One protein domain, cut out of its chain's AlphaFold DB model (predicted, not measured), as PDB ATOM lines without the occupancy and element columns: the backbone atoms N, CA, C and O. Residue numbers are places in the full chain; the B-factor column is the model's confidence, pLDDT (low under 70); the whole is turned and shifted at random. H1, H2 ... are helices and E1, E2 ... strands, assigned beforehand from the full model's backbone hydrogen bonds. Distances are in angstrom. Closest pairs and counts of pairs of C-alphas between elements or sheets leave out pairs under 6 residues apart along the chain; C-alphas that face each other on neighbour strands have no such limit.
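AT A GLANCE: This is residues 248 to 407 of the 429 residues of an uncharacterized protein of Folsomia candida (UniProt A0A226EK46). One very long helix, H2, runs along one face of a small three-stranded antiparallel sheet and makes the long axis of the domain, while the shorter H3 crosses H2 at a steep angle through its residues 356 to 364. H1, in a low-confidence stretch, only grazes the sheet. The printed part has 160 residues, with three named helices and five named strands in the order E1 E2 H1 E3 H2 E4 H3 E5; the class is mixed, helices and strands, with under half of the residues in named elements. The sheet's order is E2, E1, E3. The whole is compact, with a radius of gyration of the C-alphas of 16.0 A and spans of 48 by 36 by 28 A.

IN THESE COORDINATES: Find C-alpha 263 at (-38.211, -30.420, -53.184); there E1, residues 263 to 268, begins its 17.0 A. E2, residues 273 to 279, covers 19.7 A, and E3 is residues 312 to 315. Look next at C-alpha 337, at (-39.138, -20.002, -71.060), from which H2 runs 45.1 A to C-alpha 367 at (-21.148, -31.816, -31.379). H1 is residues 293 to 301, 11.4 A, and H3 residues 392 to 403, 16.3 A. E4, residues 381 to 384, and E5, residues 405 to 407, pair with no named strand.

HOW THE PARTS SIT: Start at the sheet, where E1 and E2 form a hairpin, antiparallel at 160 degrees, with N 267 and O 275 within hydrogen-bond range at 2.8 A. On the other side of E1, E3 is antiparallel at 137 degrees, with N 314 and O 264 2.8 A apart. Residues 273 to 274 of E2 also pair in parallel with residues 377 to 378. H2 is on the sheet at a height of 7.6 A, over E2 and E1, and runs along the strands, at 11 degrees to E1 on the local plane; this makes two layers, a helix on one face of a sheet. The closest C-alphas of H2 and E1 are those of Ala 350 and Tyr 263, 5.6 A apart. E2, H1 and E3 form a split strand-helix-strand unit, with E1 between its two strands, and its crossover is right-handed. H3 touches H2, closest at the C-alphas of Tyr 399 and Ala 360, 5.3 A, at a steep tilt of 63 degrees, the same way. H3 only grazes the sheet, with residues 398 to 402. The closest C-alphas of H2 and E4 are those of Thr 355 and Met 383, 6.6 A; H2 and E5 are near each other. H1 and H2 are apart. Every O i to N i+4 pair is within hydrogen-bond range in H2 and H3, and 4 of 5 in H1.

THE WHOLE: The C-alphas farthest apart, of Ser 336 and Gly 373, are 49.7 A from each other. The printed part has no cut. The links E2 to H1, E3 to H2 and H2 to E4 are long. Mean pLDDT of the printed part is 76.5, and residues 248 to 255, 281 to 311 and 384 to 388 are under 70.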
ATOM      1  N   THR A 248     -42.949 -31.502 -35.229       53.91
ATOM      2  CA  THR A 248     -43.071 -32.534 -36.271       53.91
ATOM      3  C   THR A 248     -43.078 -31.951 -37.682       53.91
ATOM      4  O   THR A 248     -42.959 -32.694 -38.655       53.91
ATOM      5  N   ASN A 249     -43.251 -30.632 -37.810       60.50
ATOM      6  CA  ASN A 249     -43.308 -29.964 -39.100       60.50
ATOM      7  C   ASN A 249     -41.926 -29.404 -39.451       60.50
ATOM      8  O   ASN A 249     -41.367 -28.632 -38.662       60.50
ATOM      9  N   PRO A 250     -41.374 -29.764 -40.619       64.88
ATOM     10  CA  PRO A 250     -40.130 -29.180 -41.078       64.88
ATOM     11  C   PRO A 250     -40.337 -27.682 -41.356       64.88
ATOM     12  O   PRO A 250     -41.367 -27.298 -41.918       64.88
ATOM     13  N   PRO A 251     -39.367 -26.820 -41.004       64.00
ATOM     14  CA  PRO A 251     -39.528 -25.365 -41.079       64.00
ATOM     15  C   PRO A 251     -39.740 -24.853 -42.513       64.00
ATOM     16  O   PRO A 251     -40.286 -23.772 -42.712       64.00
ATOM     17  N   GLY A 252     -39.342 -25.645 -43.513       63.00
ATOM     18  CA  GLY A 252     -39.441 -25.327 -44.933       63.00
ATOM     19  C   GLY A 252     -40.726 -25.769 -45.638       63.00
ATOM     20  O   GLY A 252     -40.793 -25.636 -46.860       63.00
ATOM     21  N   VAL A 253     -41.717 -26.335 -44.937       66.00
ATOM     22  CA  VAL A 253     -42.940 -26.869 -45.568       66.00
ATOM     23  C   VAL A 253     -44.185 -26.235 -44.962       66.00
ATOM     24  O   VAL A 253     -44.475 -26.395 -43.779       66.00
ATOM     25  N   SER A 254     -44.965 -25.548 -45.798       56.62
ATOM     26  CA  SER A 254     -46.293 -25.045 -45.438       56.62
ATOM     27  C   SER A 254     -47.344 -25.600 -46.406       56.62
ATOM     28  O   SER A 254     -47.628 -25.013 -47.443       56.62
ATOM     29  N   GLY A 255     -47.911 -26.765 -46.076       66.06
ATOM     30  CA  GLY A 255     -49.003 -27.390 -46.838       66.06
ATOM     31  C   GLY A 255     -48.620 -28.663 -47.600       66.06
ATOM     32  O   GLY A 255     -47.621 -29.312 -47.291       66.06
ATOM     33  N   GLU A 256     -49.461 -29.050 -48.566       73.44
ATOM     34  CA  GLU A 256     -49.222 -30.216 -49.423       73.44
ATOM     35  C   GLU A 256     -48.038 -29.973 -50.369       73.44
ATOM     36  O   GLU A 256     -47.960 -28.949 -51.047       73.44
ATOM     37  N   ILE A 257     -47.121 -30.940 -50.429       82.00
ATOM     38  CA  ILE A 257     -45.944 -30.899 -51.301       82.00
ATOM     39  C   ILE A 257     -46.325 -31.353 -52.707       82.00
ATOM     40  O   ILE A 257     -46.814 -32.470 -52.898       82.00
ATOM     41  N   ASN A 258     -46.004 -30.539 -53.711       84.44
ATOM     42  CA  ASN A 258     -46.073 -30.965 -55.100       84.44
ATOM     43  C   ASN A 258     -44.794 -31.732 -55.468       84.44
ATOM     44  O   ASN A 258     -43.777 -31.140 -55.823       84.44
ATOM     45  N   ARG A 259     -44.859 -33.066 -55.419       83.25
ATOM     46  CA  ARG A 259     -43.733 -33.968 -55.741       83.25
ATOM     47  C   ARG A 259     -43.326 -33.968 -57.226       83.25
ATOM     48  O   ARG A 259     -42.410 -34.693 -57.595       83.25
ATOM     49  N   SER A 260     -44.016 -33.208 -58.077       82.44
ATOM     50  CA  SER A 260     -43.655 -32.977 -59.483       82.44
ATOM     51  C   SER A 260     -42.828 -31.704 -59.692       82.44
ATOM     52  O   SER A 260     -42.422 -31.427 -60.814       82.44
ATOM     53  N   LEU A 261     -42.583 -30.935 -58.633       87.06
ATOM     54  CA  LEU A 261     -41.721 -29.753 -58.618       87.06
ATOM     55  C   LEU A 261     -40.535 -29.990 -57.678       87.06
ATOM     56  O   LEU A 261     -40.617 -30.904 -56.865       87.06
ATOM     57  N   PRO A 262     -39.457 -29.185 -57.736       87.75
ATOM     58  CA  PRO A 262     -38.290 -29.402 -56.894       87.75
ATOM     59  C   PRO A 262     -38.628 -29.387 -55.397       87.75
ATOM     60  O   PRO A 262     -39.366 -28.514 -54.929       87.75
ATOM     61  N   TYR A 263     -38.096 -30.351 -54.646       85.88
ATOM     62  CA  TYR A 263     -38.211 -30.420 -53.184       85.88
ATOM     63  C   TYR A 263     -36.994 -31.109 -52.567       85.88
ATOM     64  O   TYR A 263     -36.261 -31.836 -53.240       85.88
ATOM     65  N   VAL A 264     -36.789 -30.876 -51.271       85.81
ATOM     66  CA  VAL A 264     -35.779 -31.569 -50.463       85.81
ATOM     67  C   VAL A 264     -36.477 -32.563 -49.560       85.81
ATOM     68  O   VAL A 264     -37.507 -32.245 -48.959       85.81
ATOM     69  N   TYR A 265     -35.891 -33.739 -49.419       81.75
ATOM     70  CA  TYR A 265     -36.338 -34.770 -48.497       81.75
ATOM     71  C   TYR A 265     -35.197 -35.237 -47.608       81.75
ATOM     72  O   TYR A 265     -34.015 -34.975 -47.862       81.75
ATOM     73  N   ILE A 266     -35.581 -35.946 -46.555       81.31
ATOM     74  CA  ILE A 266     -34.656 -36.628 -45.670       81.31
ATOM     75  C   ILE A 266     -35.012 -38.099 -45.544       81.31
ATOM     76  O   ILE A 266     -36.187 -38.447 -45.478       81.31
ATOM     77  N   GLY A 267     -33.975 -38.928 -45.487       77.75
ATOM     78  CA  GLY A 267     -34.035 -40.302 -45.017       77.75
ATOM     79  C   GLY A 267     -33.160 -40.465 -43.778       77.75
ATOM     80  O   GLY A 267     -32.087 -39.862 -43.673       77.75
ATOM     81  N   ARG A 268     -33.616 -41.284 -42.837       78.69
ATOM     82  CA  ARG A 268     -32.885 -41.636 -41.616       78.69
ATOM     83  C   ARG A 268     -33.149 -43.091 -41.236       78.69
ATOM     84  O   ARG A 268     -34.085 -43.700 -41.753       78.69
ATOM     85  N   ASN A 269     -32.329 -43.649 -40.353       74.12
ATOM     86  CA  ASN A 269     -32.537 -44.993 -39.813       74.12
ATOM     87  C   ASN A 269     -32.353 -45.055 -38.289       74.12
ATOM     88  O   ASN A 269     -31.949 -44.083 -37.642       74.12
ATOM     89  N   ASP A 270     -32.644 -46.222 -37.715       75.12
ATOM     90  CA  ASP A 270     -32.480 -46.500 -36.283       75.12
ATOM     91  C   ASP A 270     -31.021 -46.454 -35.802       75.12
ATOM     92  O   ASP A 270     -30.766 -46.324 -34.606       75.12
ATOM     93  N   GLU A 271     -30.052 -46.499 -36.719       75.38
ATOM     94  CA  GLU A 271     -28.620 -46.385 -36.422       75.38
ATOM     95  C   GLU A 271     -28.129 -44.926 -36.379       75.38
ATOM     96  O   GLU A 271     -26.922 -44.678 -36.293       75.38
ATOM     97  N   ALA A 272     -29.061 -43.964 -36.393       78.38
ATOM     98  CA  ALA A 272     -28.805 -42.524 -36.443       78.38
ATOM     99  C   ALA A 272     -27.991 -42.086 -37.667       78.38
ATOM    100  O   ALA A 272     -27.268 -41.088 -37.624       78.38
ATOM    101  N   GLU A 273     -28.124 -42.810 -38.773       80.62
ATOM    102  CA  GLU A 273     -27.602 -42.380 -40.057       80.62
ATOM    103  C   GLU A 273     -28.624 -41.471 -40.744       80.62
ATOM    104  O   GLU A 273     -29.817 -41.772 -40.766       80.62
ATOM    105  N   PHE A 274     -28.163 -40.344 -41.286       81.94
ATOM    106  CA  PHE A 274     -29.005 -39.331 -41.923       81.94
ATOM    107  C   PHE A 274     -28.526 -39.021 -43.340       81.94
ATOM    108  O   PHE A 274     -27.329 -38.835 -43.598       81.94
ATOM    109  N   TYR A 275     -29.492 -38.868 -44.240       79.25
ATOM    110  CA  TYR A 275     -29.292 -38.494 -45.629       79.25
ATOM    111  C   TYR A 275     -30.296 -37.417 -46.046       79.25
ATOM    112  O   TYR A 275     -31.497 -37.634 -45.944       79.25
ATOM    113  N   ALA A 276     -29.819 -36.294 -46.587       82.19
ATOM    114  CA  ALA A 276     -30.668 -35.303 -47.251       82.19
ATOM    115  C   ALA A 276     -30.444 -35.310 -48.771       82.19
ATOM    116  O   ALA A 276     -29.297 -35.392 -49.237       82.19
ATOM    117  N   GLY A 277     -31.535 -35.212 -49.527       79.44
ATOM    118  CA  GLY A 277     -31.544 -35.288 -50.984       79.44
ATOM    119  C   GLY A 277     -32.459 -34.255 -51.632       79.44
ATOM    120  O   GLY A 277     -33.465 -33.868 -51.040       79.44
ATOM    121  N   VAL A 278     -32.138 -33.839 -52.858       80.19
ATOM    122  CA  VAL A 278     -33.040 -33.064 -53.724       80.19
ATOM    123  C   VAL A 278     -33.646 -33.976 -54.782       80.19
ATOM    124  O   VAL A 278     -32.946 -34.774 -55.405       80.19
ATOM    125  N   GLU A 279     -34.947 -33.828 -55.011       78.06
ATOM    126  CA  GLU A 279     -35.617 -34.326 -56.208       78.06
ATOM    127  C   GLU A 279     -35.908 -33.139 -57.129       78.06
ATOM    128  O   GLU A 279     -36.598 -32.201 -56.731       78.06
ATOM    129  N   THR A 280     -35.369 -33.168 -58.349       70.25
ATOM    130  CA  THR A 280     -35.603 -32.141 -59.383       70.25
ATOM    131  C   THR A 280     -36.218 -32.719 -60.651       70.25
ATOM    132  O   THR A 280     -36.465 -31.986 -61.610       70.25
ATOM    133  N   GLN A 281     -36.475 -34.028 -60.702       65.88
ATOM    134  CA  GLN A 281     -37.083 -34.650 -61.865       65.88
ATOM    135  C   GLN A 281     -38.603 -34.661 -61.740       65.88
ATOM    136  O   GLN A 281     -39.179 -35.063 -60.730       65.88
ATOM    137  N   ILE A 282     -39.270 -34.281 -62.827       61.53
ATOM    138  CA  ILE A 282     -40.719 -34.429 -62.949       61.53
ATOM    139  C   ILE A 282     -41.003 -35.889 -63.319       61.53
ATOM    140  O   ILE A 282     -40.938 -36.264 -64.491       61.53
ATOM    141  N   VAL A 283     -41.239 -36.742 -62.317       56.69
ATOM    142  CA  VAL A 283     -41.462 -38.185 -62.520       56.69
ATOM    143  C   VAL A 283     -42.922 -38.563 -62.261       56.69
ATOM    144  O   VAL A 283     -43.517 -38.185 -61.250       56.69
ATOM    145  N   ILE A 284     -43.489 -39.389 -63.146       45.06
ATOM    146  CA  ILE A 284     -44.756 -40.096 -62.914       45.06
ATOM    147  C   ILE A 284     -44.512 -41.153 -61.830       45.06
ATOM    148  O   ILE A 284     -43.898 -42.184 -62.103       45.06
ATOM    149  N   ARG A 285     -45.014 -40.943 -60.608       48.62
ATOM    150  CA  ARG A 285     -45.119 -42.032 -59.625       48.62
ATOM    151  C   ARG A 285     -46.469 -42.729 -59.803       48.62
ATOM    152  O   ARG A 285     -47.514 -42.125 -59.580       48.62
ATOM    153  N   SER A 286     -46.467 -44.004 -60.188       38.97
ATOM    154  CA  SER A 286     -47.623 -44.869 -59.936       38.97
ATOM    155  C   SER A 286     -47.718 -45.131 -58.433       38.97
ATOM    156  O   SER A 286     -46.705 -45.393 -57.783       38.97
ATOM    157  N   SER A 287     -48.924 -45.049 -57.869       35.31
ATOM    158  CA  SER A 287     -49.173 -45.329 -56.450       35.31
ATOM    159  C   SER A 287     -48.585 -46.691 -56.058       35.31
ATOM    160  O   SER A 287     -48.927 -47.698 -56.678       35.31
ATOM    161  N   GLY A 288     -47.713 -46.720 -55.047       38.12
ATOM    162  CA  GLY A 288     -47.094 -47.946 -54.528       38.12
ATOM    163  C   GLY A 288     -45.748 -48.340 -55.151       38.12
ATOM    164  O   GLY A 288     -45.180 -49.353 -54.751       38.12
ATOM    165  N   VAL A 289     -45.204 -47.567 -56.098       38.22
ATOM    166  CA  VAL A 289     -43.828 -47.769 -56.586       38.22
ATOM    167  C   VAL A 289     -42.868 -46.966 -55.705       38.22
ATOM    168  O   VAL A 289     -42.955 -45.735 -55.670       38.22
ATOM    169  N   LYS A 290     -41.972 -47.662 -54.984       42.09
ATOM    170  CA  LYS A 290     -40.857 -47.050 -54.236       42.09
ATOM    171  C   LYS A 290     -40.090 -46.126 -55.193       42.09
ATOM    172  O   LYS A 290     -39.920 -46.469 -56.363       42.09
ATOM    173  N   ALA A 291     -39.677 -44.941 -54.741       41.88
ATOM    174  CA  ALA A 291     -38.914 -44.025 -55.588       41.88
ATOM    175  C   ALA A 291     -37.715 -44.771 -56.213       41.88
ATOM    176  O   ALA A 291     -37.018 -45.479 -55.487       41.88
ATOM    177  N   ILE A 292     -37.462 -44.595 -57.525       44.59
ATOM    178  CA  ILE A 292     -36.275 -45.139 -58.249       44.59
ATOM    179  C   ILE A 292     -34.988 -44.880 -57.447       44.59
ATOM    180  O   ILE A 292     -34.045 -45.663 -57.453       44.59
ATOM    181  N   TYR A 293     -35.033 -43.784 -56.699       49.44
ATOM    182  CA  TYR A 293     -34.118 -43.343 -55.677       49.44
ATOM    183  C   TYR A 293     -33.577 -44.438 -54.733       49.44
ATOM    184  O   TYR A 293     -32.371 -44.482 -54.530       49.44
ATOM    185  N   HIS A 294     -34.385 -45.357 -54.189       47.41
ATOM    186  CA  HIS A 294     -33.903 -46.300 -53.159       47.41
ATOM    187  C   HIS A 294     -32.804 -47.261 -53.648       47.41
ATOM    188  O   HIS A 294     -31.865 -47.531 -52.900       47.41
ATOM    189  N   ASP A 295     -32.864 -47.726 -54.899       45.19
ATOM    190  CA  ASP A 295     -31.910 -48.720 -55.415       45.19
ATOM    191  C   ASP A 295     -30.531 -48.107 -55.725       45.19
ATOM    192  O   ASP A 295     -29.498 -48.747 -55.519       45.19
ATOM    193  N   THR A 296     -30.482 -46.853 -56.186       48.38
ATOM    194  CA  THR A 296     -29.224 -46.111 -56.395       48.38
ATOM    195  C   THR A 296     -28.640 -45.579 -55.090       48.38
ATOM    196  O   THR A 296     -27.422 -45.576 -54.923       48.38
ATOM    197  N   THR A 297     -29.484 -45.188 -54.136       50.31
ATOM    198  CA  THR A 297     -29.044 -44.548 -52.891       50.31
ATOM    199  C   THR A 297     -28.439 -45.539 -51.910       50.31
ATOM    200  O   THR A 297     -27.449 -45.189 -51.289       50.31
ATOM    201  N   VAL A 298     -28.897 -46.795 -51.837       49.84
ATOM    202  CA  VAL A 298     -28.187 -47.838 -51.060       49.84
ATOM    203  C   VAL A 298     -26.737 -47.994 -51.545       49.84
ATOM    204  O   VAL A 298     -25.820 -48.138 -50.738       49.84
ATOM    205  N   ALA A 299     -26.499 -47.891 -52.858       45.53
ATOM    206  CA  ALA A 299     -25.152 -47.943 -53.425       45.53
ATOM    207  C   ALA A 299     -24.327 -46.662 -53.173       45.53
ATOM    208  O   ALA A 299     -23.100 -46.742 -53.093       45.53
ATOM    209  N   GLU A 300     -24.971 -45.496 -53.051       47.88
ATOM    210  CA  GLU A 300     -24.312 -44.203 -52.799       47.88
ATOM    211  C   GLU A 300     -24.071 -43.911 -51.308       47.88
ATOM    212  O   GLU A 300     -23.044 -43.328 -50.958       47.88
ATOM    213  N   THR A 301     -24.990 -44.312 -50.428       49.59
ATOM    214  CA  THR A 301     -24.962 -44.011 -48.990       49.59
ATOM    215  C   THR A 301     -24.436 -45.166 -48.150       49.59
ATOM    216  O   THR A 301     -23.934 -44.917 -47.057       49.59
ATOM    217  N   GLY A 302     -24.514 -46.408 -48.648       51.81
ATOM    218  CA  GLY A 302     -24.124 -47.608 -47.905       51.81
ATOM    219  C   GLY A 302     -25.019 -47.919 -46.702       51.81
ATOM    220  O   GLY A 302     -24.614 -48.704 -45.853       51.81
ATOM    221  N   MET A 303     -26.195 -47.288 -46.609       60.38
ATOM    222  CA  MET A 303     -27.150 -47.502 -45.520       60.38
ATOM    223  C   MET A 303     -27.947 -48.784 -45.790       60.38
ATOM    224  O   MET A 303     -28.648 -48.879 -46.799       60.38
ATOM    225  N   ASP A 304     -27.832 -49.765 -44.893       50.19
ATOM    226  CA  ASP A 304     -28.363 -51.118 -45.110       50.19
ATOM    227  C   ASP A 304     -29.893 -51.205 -44.940       50.19
ATOM    228  O   ASP A 304     -30.526 -52.097 -45.504       50.19
ATOM    229  N   HIS A 305     -30.501 -50.283 -44.182       54.97
ATOM    230  CA  HIS A 305     -31.941 -50.252 -43.916       54.97
ATOM    231  C   HIS A 305     -32.425 -48.801 -43.775       54.97
ATOM    232  O   HIS A 305     -31.975 -48.081 -42.884       54.97
ATOM    233  N   PHE A 306     -33.352 -48.380 -44.635       56.81
ATOM    234  CA  PHE A 306     -34.212 -47.216 -44.396       56.81
ATOM    235  C   PHE A 306     -35.555 -47.730 -43.863       56.81
ATOM    236  O   PHE A 306     -36.031 -48.765 -44.341       56.81
ATOM    237  N   GLU A 307     -36.168 -47.046 -42.893       56.56
ATOM    238  CA  GLU A 307     -37.551 -47.363 -42.507       56.56
ATOM    239  C   GLU A 307     -38.472 -47.174 -43.733       56.56
ATOM    240  O   GLU A 307     -38.291 -46.235 -44.511       56.56
ATOM    241  N   GLU A 308     -39.410 -48.106 -43.957       45.84
ATOM    242  CA  GLU A 308     -40.042 -48.356 -45.269       45.84
ATOM    243  C   GLU A 308     -40.896 -47.217 -45.869       45.84
ATOM    244  O   GLU A 308     -41.364 -47.386 -46.992       45.84
ATOM    245  N   ASP A 309     -41.033 -46.053 -45.223       46.16
ATOM    246  CA  ASP A 309     -41.867 -44.935 -45.702       46.16
ATOM    247  C   ASP A 309     -41.258 -43.513 -45.547       46.16
ATOM    248  O   ASP A 309     -41.935 -42.525 -45.838       46.16
ATOM    249  N   GLU A 310     -39.991 -43.336 -45.150       50.88
ATOM    250  CA  GLU A 310     -39.443 -41.989 -44.862       50.88
ATOM    251  C   GLU A 310     -38.706 -41.334 -46.060       50.88
ATOM    252  O   GLU A 310     -37.500 -41.108 -46.037       50.88
ATOM    253  N   ASP A 311     -39.458 -40.984 -47.114       61.00
ATOM    254  CA  ASP A 311     -39.172 -39.839 -48.009       61.00
ATOM    255  C   ASP A 311     -39.976 -38.656 -47.451       61.00
ATOM    256  O   ASP A 311     -41.029 -38.291 -47.996       61.00
ATOM    257  N   GLN A 312     -39.555 -38.159 -46.277       76.69
ATOM    258  CA  GLN A 312     -40.211 -37.029 -45.624       76.69
ATOM    259  C   GLN A 312     -39.716 -35.748 -46.298       76.69
ATOM    260  O   GLN A 312     -38.539 -35.403 -46.154       76.69
ATOM    261  N   PRO A 313     -40.581 -35.013 -47.020       80.69
ATOM    262  CA  PRO A 313     -40.189 -33.735 -47.577       80.69
ATOM    263  C   PRO A 313     -39.929 -32.761 -46.431       80.69
ATOM    264  O   PRO A 313     -40.765 -32.601 -45.543       80.69
ATOM    265  N   ILE A 314     -38.777 -32.103 -46.466       83.25
ATOM    266  CA  ILE A 314     -38.350 -31.131 -45.455       83.25
ATOM    267  C   ILE A 314     -38.325 -29.697 -45.985       83.25
ATOM    268  O   ILE A 314     -38.174 -28.761 -45.199       83.25
ATOM    269  N   PHE A 315     -38.477 -29.515 -47.300       87.62
ATOM    270  CA  PHE A 315     -38.572 -28.201 -47.927       87.62
ATOM    271  C   PHE A 315     -39.156 -28.270 -49.333       87.62
ATOM    272  O   PHE A 315     -38.776 -29.123 -50.135       87.62
ATOM    273  N   GLN A 316     -40.003 -27.299 -49.653       87.81
ATOM    274  CA  GLN A 316     -40.317 -26.904 -51.020       87.81
ATOM    275  C   GLN A 316     -40.551 -25.395 -51.021       87.81
ATOM    276  O   GLN A 316     -41.308 -24.877 -50.200       87.81
ATOM    277  N   SER A 317     -39.898 -24.676 -51.932       87.81
ATOM    278  CA  SER A 317     -40.139 -23.242 -52.090       87.81
ATOM    279  C   SER A 317     -41.587 -22.980 -52.512       87.81
ATOM    280  O   SER A 317     -42.233 -23.841 -53.107       87.81
ATOM    281  N   HIS A 318     -42.085 -21.767 -52.260       88.19
ATOM    282  CA  HIS A 318     -43.407 -21.351 -52.732       88.19
ATOM    283  C   HIS A 318     -43.589 -21.671 -54.224       88.19
ATOM    284  O   HIS A 318     -42.731 -21.310 -55.027       88.19
ATOM    285  N   ILE A 319     -44.695 -22.336 -54.572       89.44
ATOM    286  CA  ILE A 319     -45.020 -22.709 -55.953       89.44
ATOM    287  C   ILE A 319     -45.583 -21.475 -56.673       89.44
ATOM    288  O   ILE A 319     -46.704 -21.056 -56.357       89.44
ATOM    289  N   PRO A 320     -44.856 -20.901 -57.650       89.75
ATOM    290  CA  PRO A 320     -45.327 -19.745 -58.403       89.75
ATOM    291  C   PRO A 320     -46.602 -20.081 -59.173       89.75
ATOM    292  O   PRO A 320     -46.785 -21.216 -59.614       89.75
ATOM    293  N   THR A 321     -47.463 -19.089 -59.413       92.62
ATOM    294  CA  THR A 321     -48.725 -19.272 -60.157       92.62
ATOM    295  C   THR A 321     -48.524 -19.978 -61.498       92.62
ATOM    296  O   THR A 321     -49.332 -20.825 -61.870       92.62
ATOM    297  N   LEU A 322     -47.417 -19.680 -62.192       92.88
ATOM    298  CA  LEU A 322     -47.056 -20.318 -63.459       92.88
ATOM    299  C   LEU A 322     -46.878 -21.834 -63.329       92.88
ATOM    300  O   LEU A 322     -47.226 -22.553 -64.251       92.88
ATOM    301  N   LEU A 323     -46.426 -22.340 -62.181       90.25
ATOM    302  CA  LEU A 323     -46.135 -23.761 -61.972       90.25
ATOM    303  C   LEU A 323     -47.221 -24.512 -61.188       90.25
ATOM    304  O   LEU A 323     -47.115 -25.721 -61.005       90.25
ATOM    305  N   GLN A 324     -48.299 -23.846 -60.760       90.12
ATOM    306  CA  GLN A 324     -49.375 -24.480 -59.977       90.12
ATOM    307  C   GLN A 324     -50.079 -25.628 -60.712       90.12
ATOM    308  O   GLN A 324     -50.622 -26.528 -60.078       90.12
ATOM    309  N   HIS A 325     -50.080 -25.597 -62.043       87.50
ATOM    310  CA  HIS A 325     -50.704 -26.621 -62.875       87.50
ATOM    311  C   HIS A 325     -49.794 -27.842 -63.117       87.50
ATOM    312  O   HIS A 325     -50.270 -28.870 -63.613       87.50
ATOM    313  N   VAL A 326     -48.500 -27.741 -62.777       86.56
ATOM    314  CA  VAL A 326     -47.505 -28.793 -63.008       86.56
ATOM    315  C   VAL A 326     -47.823 -30.013 -62.154       86.56
ATOM    316  O   VAL A 326     -48.018 -29.931 -60.943       86.56
ATOM    317  N   ASN A 327     -47.853 -31.170 -62.805       85.25
ATOM    318  CA  ASN A 327     -48.097 -32.467 -62.193       85.25
ATOM    319  C   ASN A 327     -47.277 -33.538 -62.927       85.25
ATOM    320  O   ASN A 327     -46.633 -33.249 -63.936       85.25
ATOM    321  N   GLY A 328     -47.341 -34.787 -62.459       75.06
ATOM    322  CA  GLY A 328     -46.485 -35.864 -62.964       75.06
ATOM    323  C   GLY A 328     -46.622 -36.161 -64.460       75.06
ATOM    324  O   GLY A 328     -45.730 -36.785 -65.021       75.06
ATOM    325  N   SER A 329     -47.702 -35.730 -65.123       79.75
ATOM    326  CA  SER A 329     -47.890 -35.938 -66.567       79.75
ATOM    327  C   SER A 329     -47.174 -34.915 -67.457       79.75
ATOM    328  O   SER A 329     -46.995 -35.186 -68.644       79.75
ATOM    329  N   ILE A 330     -46.752 -33.775 -66.905       81.50
ATOM    330  CA  ILE A 330     -46.113 -32.688 -67.654       81.50
ATOM    331  C   ILE A 330     -44.602 -32.906 -67.664       81.50
ATOM    332  O   ILE A 330     -44.004 -33.230 -66.642       81.50
ATOM    333  N   LYS A 331     -43.958 -32.719 -68.817       82.75
ATOM    334  CA  LYS A 331     -42.497 -32.827 -68.930       82.75
ATOM    335  C   LYS A 331     -41.856 -31.448 -68.889       82.75
ATOM    336  O   LYS A 331     -42.331 -30.535 -69.548       82.75
ATOM    337  N   ARG A 332     -40.691 -31.331 -68.243       84.38
ATOM    338  CA  ARG A 332     -39.892 -30.086 -68.226       84.38
ATOM    339  C   ARG A 332     -39.569 -29.570 -69.635       84.38
ATOM    340  O   ARG A 332     -39.517 -28.375 -69.864       84.38
ATOM    341  N   SER A 333     -39.420 -30.465 -70.615       85.19
ATOM    342  CA  SER A 333     -39.211 -30.091 -72.024       85.19
ATOM    343  C   SER A 333     -40.387 -29.352 -72.671       85.19
ATOM    344  O   SER A 333     -40.238 -28.840 -73.776       85.19
ATOM    345  N   GLU A 334     -41.560 -29.373 -72.042       87.19
ATOM    346  CA  GLU A 334     -42.780 -28.710 -72.510       87.19
ATOM    347  C   GLU A 334     -42.970 -27.333 -71.859       87.19
ATOM    348  O   GLU A 334     -43.915 -26.631 -72.209       87.19
ATOM    349  N   PHE A 335     -42.074 -26.935 -70.950       89.88
ATOM    350  CA  PHE A 335     -42.138 -25.637 -70.294       89.88
ATOM    351  C   PHE A 335     -41.866 -24.502 -71.277       89.88
ATOM    352  O   PHE A 335     -40.960 -24.553 -72.118       89.88
ATOM    353  N   SER A 336     -42.643 -23.438 -71.126       93.50
ATOM    354  CA  SER A 336     -42.303 -22.123 -71.650       93.50
ATOM    355  C   SER A 336     -41.008 -21.598 -71.010       93.50
ATOM    356  O   SER A 336     -40.621 -22.040 -69.924       93.50
ATOM    357  N   PRO A 337     -40.318 -20.634 -71.649       95.75
ATOM    358  CA  PRO A 337     -39.138 -20.002 -71.060       95.75
ATOM    359  C   PRO A 337     -39.391 -19.413 -69.666       95.75
ATOM    360  O   PRO A 337     -38.516 -19.475 -68.808       95.75
ATOM    361  N   GLU A 338     -40.582 -18.862 -69.429       95.44
ATOM    362  CA  GLU A 338     -40.975 -18.282 -68.146       95.44
ATOM    363  C   GLU A 338     -41.205 -19.353 -67.068       95.44
ATOM    364  O   GLU A 338     -40.799 -19.170 -65.923       95.44
ATOM    365  N   GLU A 339     -41.816 -20.486 -67.421       92.94
ATOM    366  CA  GLU A 339     -41.975 -21.628 -66.507       92.94
ATOM    367  C   GLU A 339     -40.631 -22.271 -66.165       92.94
ATOM    368  O   GLU A 339     -40.390 -22.613 -65.010       92.94
ATOM    369  N   GLU A 340     -39.734 -22.402 -67.145       93.12
ATOM    370  CA  GLU A 340     -38.383 -22.918 -66.924       93.12
ATOM    371  C   GLU A 340     -37.569 -22.000 -66.001       93.12
ATOM    372  O   GLU A 340     -36.867 -22.491 -65.118       93.12
ATOM    373  N   ASP A 341     -37.692 -20.677 -66.139       93.06
ATOM    374  CA  ASP A 341     -37.040 -19.722 -65.235       93.06
ATOM    375  C   ASP A 341     -37.560 -19.848 -63.790       93.06
ATOM    376  O   ASP A 341     -36.772 -19.908 -62.842       93.06
ATOM    377  N   GLU A 342     -38.879 -19.963 -63.605       93.81
ATOM    378  CA  GLU A 342     -39.473 -20.221 -62.288       93.81
ATOM    379  C   GLU A 342     -39.059 -21.586 -61.717       93.81
ATOM    380  O   GLU A 342     -38.752 -21.701 -60.528       93.81
ATOM    381  N   PHE A 343     -38.965 -22.616 -62.557       91.12
ATOM    382  CA  PHE A 343     -38.519 -23.939 -62.133       91.12
ATOM    383  C   PHE A 343     -37.059 -23.915 -61.674       91.12
ATOM    384  O   PHE A 343     -36.737 -24.462 -60.619       91.12
ATOM    385  N   LEU A 344     -36.180 -23.237 -62.416       89.88
ATOM    386  CA  LEU A 344     -34.771 -23.067 -62.057       89.88
ATOM    387  C   LEU A 344     -34.599 -22.312 -60.732       89.88
ATOM    388  O   LEU A 344     -33.708 -22.644 -59.947       89.88
ATOM    389  N   LYS A 345     -35.457 -21.327 -60.434       91.12
ATOM    390  CA  LYS A 345     -35.472 -20.656 -59.121       91.12
ATOM    391  C   LYS A 345     -35.807 -21.636 -57.996       91.12
ATOM    392  O   LYS A 345     -35.111 -21.638 -56.980       91.12
ATOM    393  N   MET A 346     -36.819 -22.487 -58.185       90.19
ATOM    394  CA  MET A 346     -37.173 -23.528 -57.211       90.19
ATOM    395  C   MET A 346     -36.055 -24.569 -57.048       90.19
ATOM    396  O   MET A 346     -35.715 -24.938 -55.926       90.19
ATOM    397  N   GLU A 347     -35.440 -25.008 -58.150       89.00
ATOM    398  CA  GLU A 347     -34.310 -25.948 -58.165       89.00
ATOM    399  C   GLU A 347     -33.109 -25.388 -57.385       89.00
ATOM    400  O   GLU A 347     -32.560 -26.059 -56.511       89.00
ATOM    401  N   ASN A 348     -32.752 -24.121 -57.610       87.38
ATOM    402  CA  ASN A 348     -31.697 -23.446 -56.852       87.38
ATOM    403  C   ASN A 348     -32.030 -23.335 -55.356       87.38
ATOM    404  O   ASN A 348     -31.162 -23.567 -54.513       87.38
ATOM    405  N   ALA A 349     -33.280 -23.016 -55.010       87.88
ATOM    406  CA  ALA A 349     -33.716 -22.951 -53.618       87.88
ATOM    407  C   ALA A 349     -33.609 -24.320 -52.921       87.88
ATOM    408  O   ALA A 349     -33.103 -24.397 -51.801       87.88
ATOM    409  N   ALA A 350     -34.017 -25.399 -53.595       87.06
ATOM    410  CA  ALA A 350     -33.913 -26.759 -53.072       87.06
ATOM    411  C   ALA A 350     -32.448 -27.191 -52.874       87.06
ATOM    412  O   ALA A 350     -32.100 -27.680 -51.801       87.06
ATOM    413  N   ASN A 351     -31.565 -26.930 -53.844       85.62
ATOM    414  CA  ASN A 351     -30.128 -27.233 -53.731       85.62
ATOM    415  C   ASN A 351     -29.453 -26.495 -52.556       85.62
ATOM    416  O   ASN A 351     -28.624 -27.064 -51.834       85.62
ATOM    417  N   ASN A 352     -29.828 -25.232 -52.327       86.12
ATOM    418  CA  ASN A 352     -29.341 -24.465 -51.181       86.12
ATOM    419  C   ASN A 352     -29.838 -25.067 -49.857       86.12
ATOM    420  O   ASN A 352     -29.062 -25.220 -48.912       86.12
ATOM    421  N   TYR A 353     -31.110 -25.459 -49.790       87.50
ATOM    422  CA  TYR A 353     -31.685 -26.048 -48.583       87.50
ATOM    423  C   TYR A 353     -31.134 -27.455 -48.285       87.50
ATOM    424  O   TYR A 353     -30.911 -27.810 -47.131       87.50
ATOM    425  N   GLU A 354     -30.819 -28.255 -49.300       87.38
ATOM    426  CA  GLU A 354     -30.130 -29.537 -49.115       87.38
ATOM    427  C   GLU A 354     -28.736 -29.356 -48.513       87.38
ATOM    428  O   GLU A 354     -28.345 -30.072 -47.590       87.38
ATOM    429  N   THR A 355     -27.991 -28.359 -48.985       87.06
ATOM    430  CA  THR A 355     -26.682 -28.026 -48.412       87.06
ATOM    431  C   THR A 355     -26.811 -27.546 -46.961       87.06
ATOM    432  O   THR A 355     -25.974 -27.895 -46.121       87.06
ATOM    433  N   LEU A 356     -27.877 -26.808 -46.629       88.75
ATOM    434  CA  LEU A 356     -28.216 -26.443 -45.252       88.75
ATOM    435  C   LEU A 356     -28.482 -27.687 -44.386       88.75
ATOM    436  O   LEU A 356     -27.934 -27.797 -43.289       88.75
ATOM    437  N   ALA A 357     -29.251 -28.652 -44.899       89.31
ATOM    438  CA  ALA A 357     -29.546 -29.912 -44.219       89.31
ATOM    439  C   ALA A 357     -28.279 -30.737 -43.948       89.31
ATOM    440  O   ALA A 357     -28.051 -31.169 -42.818       89.31
ATOM    441  N   HIS A 358     -27.399 -30.887 -44.944       89.50
ATOM    442  CA  HIS A 358     -26.100 -31.551 -44.763       89.50
ATOM    443  C   HIS A 358     -25.203 -30.819 -43.766       89.50
ATOM    444  O   HIS A 358     -24.536 -31.460 -42.953       89.50
ATOM    445  N   SER A 359     -25.225 -29.484 -43.770       90.12
ATOM    446  CA  SER A 359     -24.497 -28.680 -42.785       90.12
ATOM    447  C   SER A 359     -25.009 -28.941 -41.367       90.12
ATOM    448  O   SER A 359     -24.203 -29.172 -40.469       90.12
ATOM    449  N   ALA A 360     -26.330 -28.986 -41.165       91.38
ATOM    450  CA  ALA A 360     -26.936 -29.302 -39.873       91.38
ATOM    451  C   ALA A 360     -26.569 -30.711 -39.386       91.38
ATOM    452  O   ALA A 360     -26.177 -30.872 -38.230       91.38
ATOM    453  N   ILE A 361     -26.616 -31.711 -40.274       90.94
ATOM    454  CA  ILE A 361     -26.227 -33.093 -39.957       90.94
ATOM    455  C   ILE A 361     -24.759 -33.159 -39.523       90.94
ATOM    456  O   ILE A 361     -24.439 -33.728 -38.479       90.94
ATOM    457  N   LYS A 362     -23.866 -32.509 -40.275       90.88
ATOM    458  CA  LYS A 362     -22.428 -32.505 -39.982       90.88
ATOM    459  C   LYS A 362     -22.093 -31.715 -38.721       90.88
ATOM    460  O   LYS A 362     -21.192 -32.104 -37.984       90.88
ATOM    461  N   ILE A 363     -22.843 -30.655 -38.413       91.50
ATOM    462  CA  ILE A 363     -22.770 -29.982 -37.110       91.50
ATOM    463  C   ILE A 363     -23.221 -30.925 -35.992       91.50
ATOM    464  O   ILE A 363     -22.539 -31.001 -34.971       91.50
ATOM    465  N   GLY A 364     -24.301 -31.687 -36.198       90.94
ATOM    466  CA  GLY A 364     -24.768 -32.733 -35.282       90.94
ATOM    467  C   GLY A 364     -23.673 -33.744 -34.948       90.94
ATOM    468  O   GLY A 364     -23.385 -33.972 -33.773       90.94
ATOM    469  N   GLU A 365     -22.984 -34.262 -35.966       91.31
ATOM    470  CA  GLU A 365     -21.808 -35.125 -35.791       91.31
ATOM    471  C   GLU A 365     -20.693 -34.439 -34.985       91.31
ATOM    472  O   GLU A 365     -20.184 -35.006 -34.019       91.31
ATOM    473  N   MET A 366     -20.322 -33.201 -35.342       90.38
ATOM    474  CA  MET A 366     -19.243 -32.450 -34.675       90.38
ATOM    475  C   MET A 366     -19.508 -32.192 -33.183       90.38
ATOM    476  O   MET A 366     -18.569 -32.101 -32.379       90.38
ATOM    477  N   VAL A 367     -20.772 -32.030 -32.787       89.69
ATOM    478  CA  VAL A 367     -21.148 -31.816 -31.379       89.69
ATOM    479  C   VAL A 367     -21.468 -33.111 -30.633       89.69
ATOM    480  O   VAL A 367     -21.718 -33.051 -29.432       89.69
ATOM    481  N   GLY A 368     -21.397 -34.269 -31.297       88.50
ATOM    482  CA  GLY A 368     -21.703 -35.565 -30.689       88.50
ATOM    483  C   GLY A 368     -23.192 -35.743 -30.387       88.50
ATOM    484  O   GLY A 368     -23.545 -36.326 -29.364       88.50
ATOM    485  N   GLN A 369     -24.062 -35.203 -31.244       89.88
ATOM    486  CA  GLN A 369     -25.507 -35.358 -31.114       89.88
ATOM    487  C   GLN A 369     -25.907 -36.831 -31.255       89.88
ATOM    488  O   GLN A 369     -25.275 -37.605 -31.979       89.88
ATOM    489  N   THR A 370     -26.985 -37.208 -30.573       86.81
ATOM    490  CA  THR A 370     -27.563 -38.549 -30.646       86.81
ATOM    491  C   THR A 370     -28.988 -38.504 -31.179       86.81
ATOM    492  O   THR A 370     -29.732 -37.581 -30.851       86.81
ATOM    493  N   TYR A 371     -29.380 -39.533 -31.921       82.81
ATOM    494  CA  TYR A 371     -30.754 -39.808 -32.336       82.81
ATOM    495  C   TYR A 371     -31.097 -41.252 -31.952       82.81
ATOM    496  O   TYR A 371     -30.288 -42.151 -32.171       82.81
ATOM    497  N   LYS A 372     -32.237 -41.472 -31.279       80.81
ATOM    498  CA  LYS A 372     -32.629 -42.780 -30.703       80.81
ATOM    499  C   LYS A 372     -31.505 -43.487 -29.900       80.81
ATOM    500  O   LYS A 372     -31.434 -44.708 -29.834       80.81
ATOM    501  N   GLY A 373     -30.615 -42.718 -29.266       79.50
ATOM    502  CA  GLY A 373     -29.486 -43.233 -28.475       79.50
ATOM    503  C   GLY A 373     -28.223 -43.607 -29.268       79.50
ATOM    504  O   GLY A 373     -27.198 -43.887 -28.649       79.50
ATOM    505  N   ALA A 374     -28.251 -43.557 -30.603       84.69
ATOM    506  CA  ALA A 374     -27.076 -43.717 -31.457       84.69
ATOM    507  C   ALA A 374     -26.477 -42.351 -31.834       84.69
ATOM    508  O   ALA A 374     -27.189 -41.351 -31.916       84.69
ATOM    509  N   LEU A 375     -25.156 -42.289 -32.035       87.00
ATOM    510  CA  LEU A 375     -24.483 -41.070 -32.496       87.00
ATOM    511  C   LEU A 375     -24.884 -40.772 -33.937       87.00
ATOM    512  O   LEU A 375     -24.784 -41.653 -34.789       87.00
ATOM    513  N   VAL A 376     -25.271 -39.523 -34.190       86.81
ATOM    514  CA  VAL A 376     -25.604 -39.043 -35.531       86.81
ATOM    515  C   VAL A 376     -24.428 -39.283 -36.470       86.81
ATOM    516  O   VAL A 376     -23.283 -38.988 -36.122       86.81
ATOM    517  N   LYS A 377     -24.721 -39.795 -37.665       81.06
ATOM    518  CA  LYS A 377     -23.777 -39.963 -38.771       81.06
ATOM    519  C   LYS A 377     -24.419 -39.492 -40.068       81.06
ATOM    520  O   LYS A 377     -25.416 -40.032 -40.526       81.06
ATOM    521  N   GLY A 378     -23.832 -38.495 -40.698       74.44
ATOM    522  CA  GLY A 378     -24.222 -38.023 -42.013       74.44
ATOM    523  C   GLY A 378     -23.480 -38.763 -43.106       74.44
ATOM    524  O   GLY A 378     -22.260 -38.951 -43.046       74.44
ATOM    525  N   THR A 379     -24.220 -39.111 -44.150       72.06
ATOM    526  CA  THR A 379     -23.663 -39.717 -45.364       72.06
ATOM    527  C   THR A 379     -22.562 -38.869 -46.003       72.06
ATOM    528  O   THR A 379     -22.553 -37.638 -45.929       72.06
ATOM    529  N   HIS A 380     -21.614 -39.542 -46.653       73.00
ATOM    530  CA  HIS A 380     -20.575 -38.873 -47.423       73.00
ATOM    531  C   HIS A 380     -21.160 -38.255 -48.685       73.00
ATOM    532  O   HIS A 380     -21.563 -38.973 -49.597       73.00
ATOM    533  N   LYS A 381     -21.140 -36.925 -48.773       74.75
ATOM    534  CA  LYS A 381     -21.672 -36.219 -49.939       74.75
ATOM    535  C   LYS A 381     -20.758 -35.109 -50.423       74.75
ATOM    536  O   LYS A 381     -19.995 -34.507 -49.670       74.75
ATOM    537  N   GLN A 382     -20.830 -34.854 -51.721       75.12
ATOM    538  CA  GLN A 382     -20.187 -33.720 -52.358       75.12
ATOM    539  C   GLN A 382     -21.281 -32.825 -52.930       75.12
ATOM    540  O   GLN A 382     -21.944 -33.204 -53.891       75.12
ATOM    541  N   MET A 383     -21.433 -31.645 -52.346       74.94
ATOM    542  CA  MET A 383     -22.484 -30.695 -52.697       74.94
ATOM    543  C   MET A 383     -21.951 -29.607 -53.615       74.94
ATOM    544  O   MET A 383     -20.757 -29.303 -53.582       74.94
ATOM    545  N   THR A 384     -22.821 -29.003 -54.420       68.50
ATOM    546  CA  THR A 384     -22.536 -27.699 -55.026       68.50
ATOM    547  C   THR A 384     -22.429 -26.645 -53.934       68.50
ATOM    548  O   THR A 384     -23.113 -26.712 -52.918       68.50
ATOM    549  N   HIS A 385     -21.525 -25.694 -54.117       68.00
ATOM    550  CA  HIS A 385     -21.321 -24.627 -53.147       68.00
ATOM    551  C   HIS A 385     -22.462 -23.602 -53.181       68.00
ATOM    552  O   HIS A 385     -22.950 -23.275 -54.262       68.00
ATOM    553  N   ILE A 386     -22.847 -23.079 -52.011       69.69
ATOM    554  CA  ILE A 386     -23.766 -21.939 -51.890       69.69
ATOM    555  C   ILE A 386     -22.957 -20.646 -51.946       69.69
ATOM    556  O   ILE A 386     -22.095 -20.405 -51.100       69.69
ATOM    557  N   ASP A 387     -23.277 -19.767 -52.888       66.94
ATOM    558  CA  ASP A 387     -22.700 -18.426 -52.909       66.94
ATOM    559  C   ASP A 387     -23.343 -17.550 -51.819       66.94
ATOM    560  O   ASP A 387     -24.469 -17.080 -51.963       66.94
ATOM    561  N   GLY A 388     -22.611 -17.302 -50.730       69.75
ATOM    562  CA  GLY A 388     -22.992 -16.340 -49.693       69.75
ATOM    563  C   GLY A 388     -23.181 -16.947 -48.304       69.75
ATOM    564  O   GLY A 388     -22.678 -18.029 -48.009       69.75
ATOM    565  N   ALA A 389     -23.868 -16.192 -47.442       79.88
ATOM    566  CA  ALA A 389     -24.154 -16.604 -46.075       79.88
ATOM    567  C   ALA A 389     -25.427 -17.457 -46.017       79.88
ATOM    568  O   ALA A 389     -26.430 -17.103 -46.641       79.88
ATOM    569  N   ILE A 390     -25.404 -18.545 -45.249       82.75
ATOM    570  CA  ILE A 390     -26.619 -19.303 -44.947       82.75
ATOM    571  C   ILE A 390     -27.451 -18.565 -43.901       82.75
ATOM    572  O   ILE A 390     -26.924 -17.866 -43.037       82.75
ATOM    573  N   ASN A 391     -28.768 -18.739 -43.964       82.56
ATOM    574  CA  ASN A 391     -29.651 -18.226 -42.929       82.56
ATOM    575  C   ASN A 391     -29.470 -19.055 -41.646       82.56
ATOM    576  O   ASN A 391     -29.801 -20.242 -41.601       82.56
ATOM    577  N   ILE A 392     -28.928 -18.421 -40.606       83.94
ATOM    578  CA  ILE A 392     -28.652 -19.055 -39.313       83.94
ATOM    579  C   ILE A 392     -29.934 -19.534 -38.625       83.94
ATOM    580  O   ILE A 392     -29.915 -20.572 -37.959       83.94
ATOM    581  N   ASP A 393     -31.046 -18.823 -38.793       84.50
ATOM    582  CA  ASP A 393     -32.318 -19.221 -38.193       84.50
ATOM    583  C   ASP A 393     -32.887 -20.460 -38.889       84.50
ATOM    584  O   ASP A 393     -33.355 -21.380 -38.214       84.50
ATOM    585  N   ASP A 394     -32.742 -20.553 -40.214       85.00
ATOM    586  CA  ASP A 394     -33.107 -21.762 -40.957       85.00
ATOM    587  C   ASP A 394     -32.212 -22.939 -40.541       85.00
ATOM    588  O   ASP A 394     -32.722 -24.035 -40.315       85.00
ATOM    589  N   LEU A 395     -30.901 -22.714 -40.357       88.00
ATOM    590  CA  LEU A 395     -29.959 -23.736 -39.878       88.00
ATOM    591  C   LEU A 395     -30.344 -24.274 -38.493       88.00
ATOM    592  O   LEU A 395     -30.333 -25.484 -38.260       88.00
ATOM    593  N   LYS A 396     -30.671 -23.381 -37.554       87.31
ATOM    594  CA  LYS A 396     -31.116 -23.768 -36.209       87.31
ATOM    595  C   LYS A 396     -32.435 -24.524 -36.266       87.31
ATOM    596  O   LYS A 396     -32.577 -25.528 -35.576       87.31
ATOM    597  N   SER A 397     -33.364 -24.067 -37.101       86.38
ATOM    598  CA  SER A 397     -34.687 -24.671 -37.247       86.38
ATOM    599  C   SER A 397     -34.604 -26.076 -37.836       86.38
ATOM    600  O   SER A 397     -35.250 -26.989 -37.327       86.38
ATOM    601  N   ILE A 398     -33.776 -26.287 -38.866       88.19
ATOM    602  CA  ILE A 398     -33.567 -27.630 -39.408       88.19
ATOM    603  C   ILE A 398     -32.849 -28.518 -38.395       88.19
ATOM    604  O   ILE A 398     -33.289 -29.635 -38.174       88.19
ATOM    605  N   TYR A 399     -31.813 -28.034 -37.706       89.62
ATOM    606  CA  TYR A 399     -31.130 -28.820 -36.675       89.62
ATOM    607  C   TYR A 399     -32.098 -29.273 -35.570       89.62
ATOM    608  O   TYR A 399     -32.119 -30.446 -35.199       89.62
ATOM    609  N   ALA A 400     -32.933 -28.350 -35.090       87.25
ATOM    610  CA  ALA A 400     -33.994 -28.611 -34.125       87.25
ATOM    611  C   ALA A 400     -34.981 -29.673 -34.620       87.25
ATOM    612  O   ALA A 400     -35.314 -30.589 -33.874       87.25
ATOM    613  N   PHE A 401     -35.405 -29.581 -35.879       85.69
ATOM    614  CA  PHE A 401     -36.276 -30.571 -36.509       85.69
ATOM    615  C   PHE A 401     -35.614 -31.956 -36.615       85.69
ATOM    616  O   PHE A 401     -36.259 -32.970 -36.371       85.69
ATOM    617  N   LEU A 402     -34.320 -32.019 -36.945       85.81
ATOM    618  CA  LEU A 402     -33.596 -33.281 -37.118       85.81
ATOM    619  C   LEU A 402     -33.335 -34.024 -35.807       85.81
ATOM    620  O   LEU A 402     -33.337 -35.255 -35.787       85.81
ATOM    621  N   PHE A 403     -33.053 -33.282 -34.735       86.00
ATOM    622  CA  PHE A 403     -32.481 -33.837 -33.506       86.00
ATOM    623  C   PHE A 403     -33.279 -33.531 -32.240       86.00
ATOM    624  O   PHE A 403     -32.809 -33.849 -31.146       86.00
ATOM    625  N   GLU A 404     -34.429 -32.864 -32.368       84.06
ATOM    626  CA  GLU A 404     -35.316 -32.471 -31.259       84.06
ATOM    627  C   GLU A 404     -34.592 -31.663 -30.163       84.06
ATOM    628  O   GLU A 404     -34.992 -31.606 -29.001       84.06
ATOM    629  N   THR A 405     -33.488 -31.018 -30.540       84.56
ATOM    630  CA  THR A 405     -32.599 -30.286 -29.642       84.56
ATOM    631  C   THR A 405     -32.232 -28.952 -30.269       84.56
ATOM    632  O   THR A 405     -31.944 -28.880 -31.462       84.56
ATOM    633  N   ASN A 406     -32.170 -27.891 -29.469       85.25
ATOM    634  CA  ASN A 406     -31.716 -26.596 -29.963       85.25
ATOM    635  C   ASN A 406     -30.225 -26.604 -30.334       85.25
ATOM    636  O   ASN A 406     -29.390 -27.158 -29.617       85.25
ATOM    637  N   LEU A 407     -29.878 -25.902 -31.414       86.12
ATOM    638  CA  LEU A 407     -28.491 -25.591 -31.750       86.12
ATOM    639  C   LEU A 407     -28.104 -24.228 -31.174       86.12
ATOM    640  O   LEU A 407     -28.620 -23.191 -31.597       86.12
TER     641      LEU A 407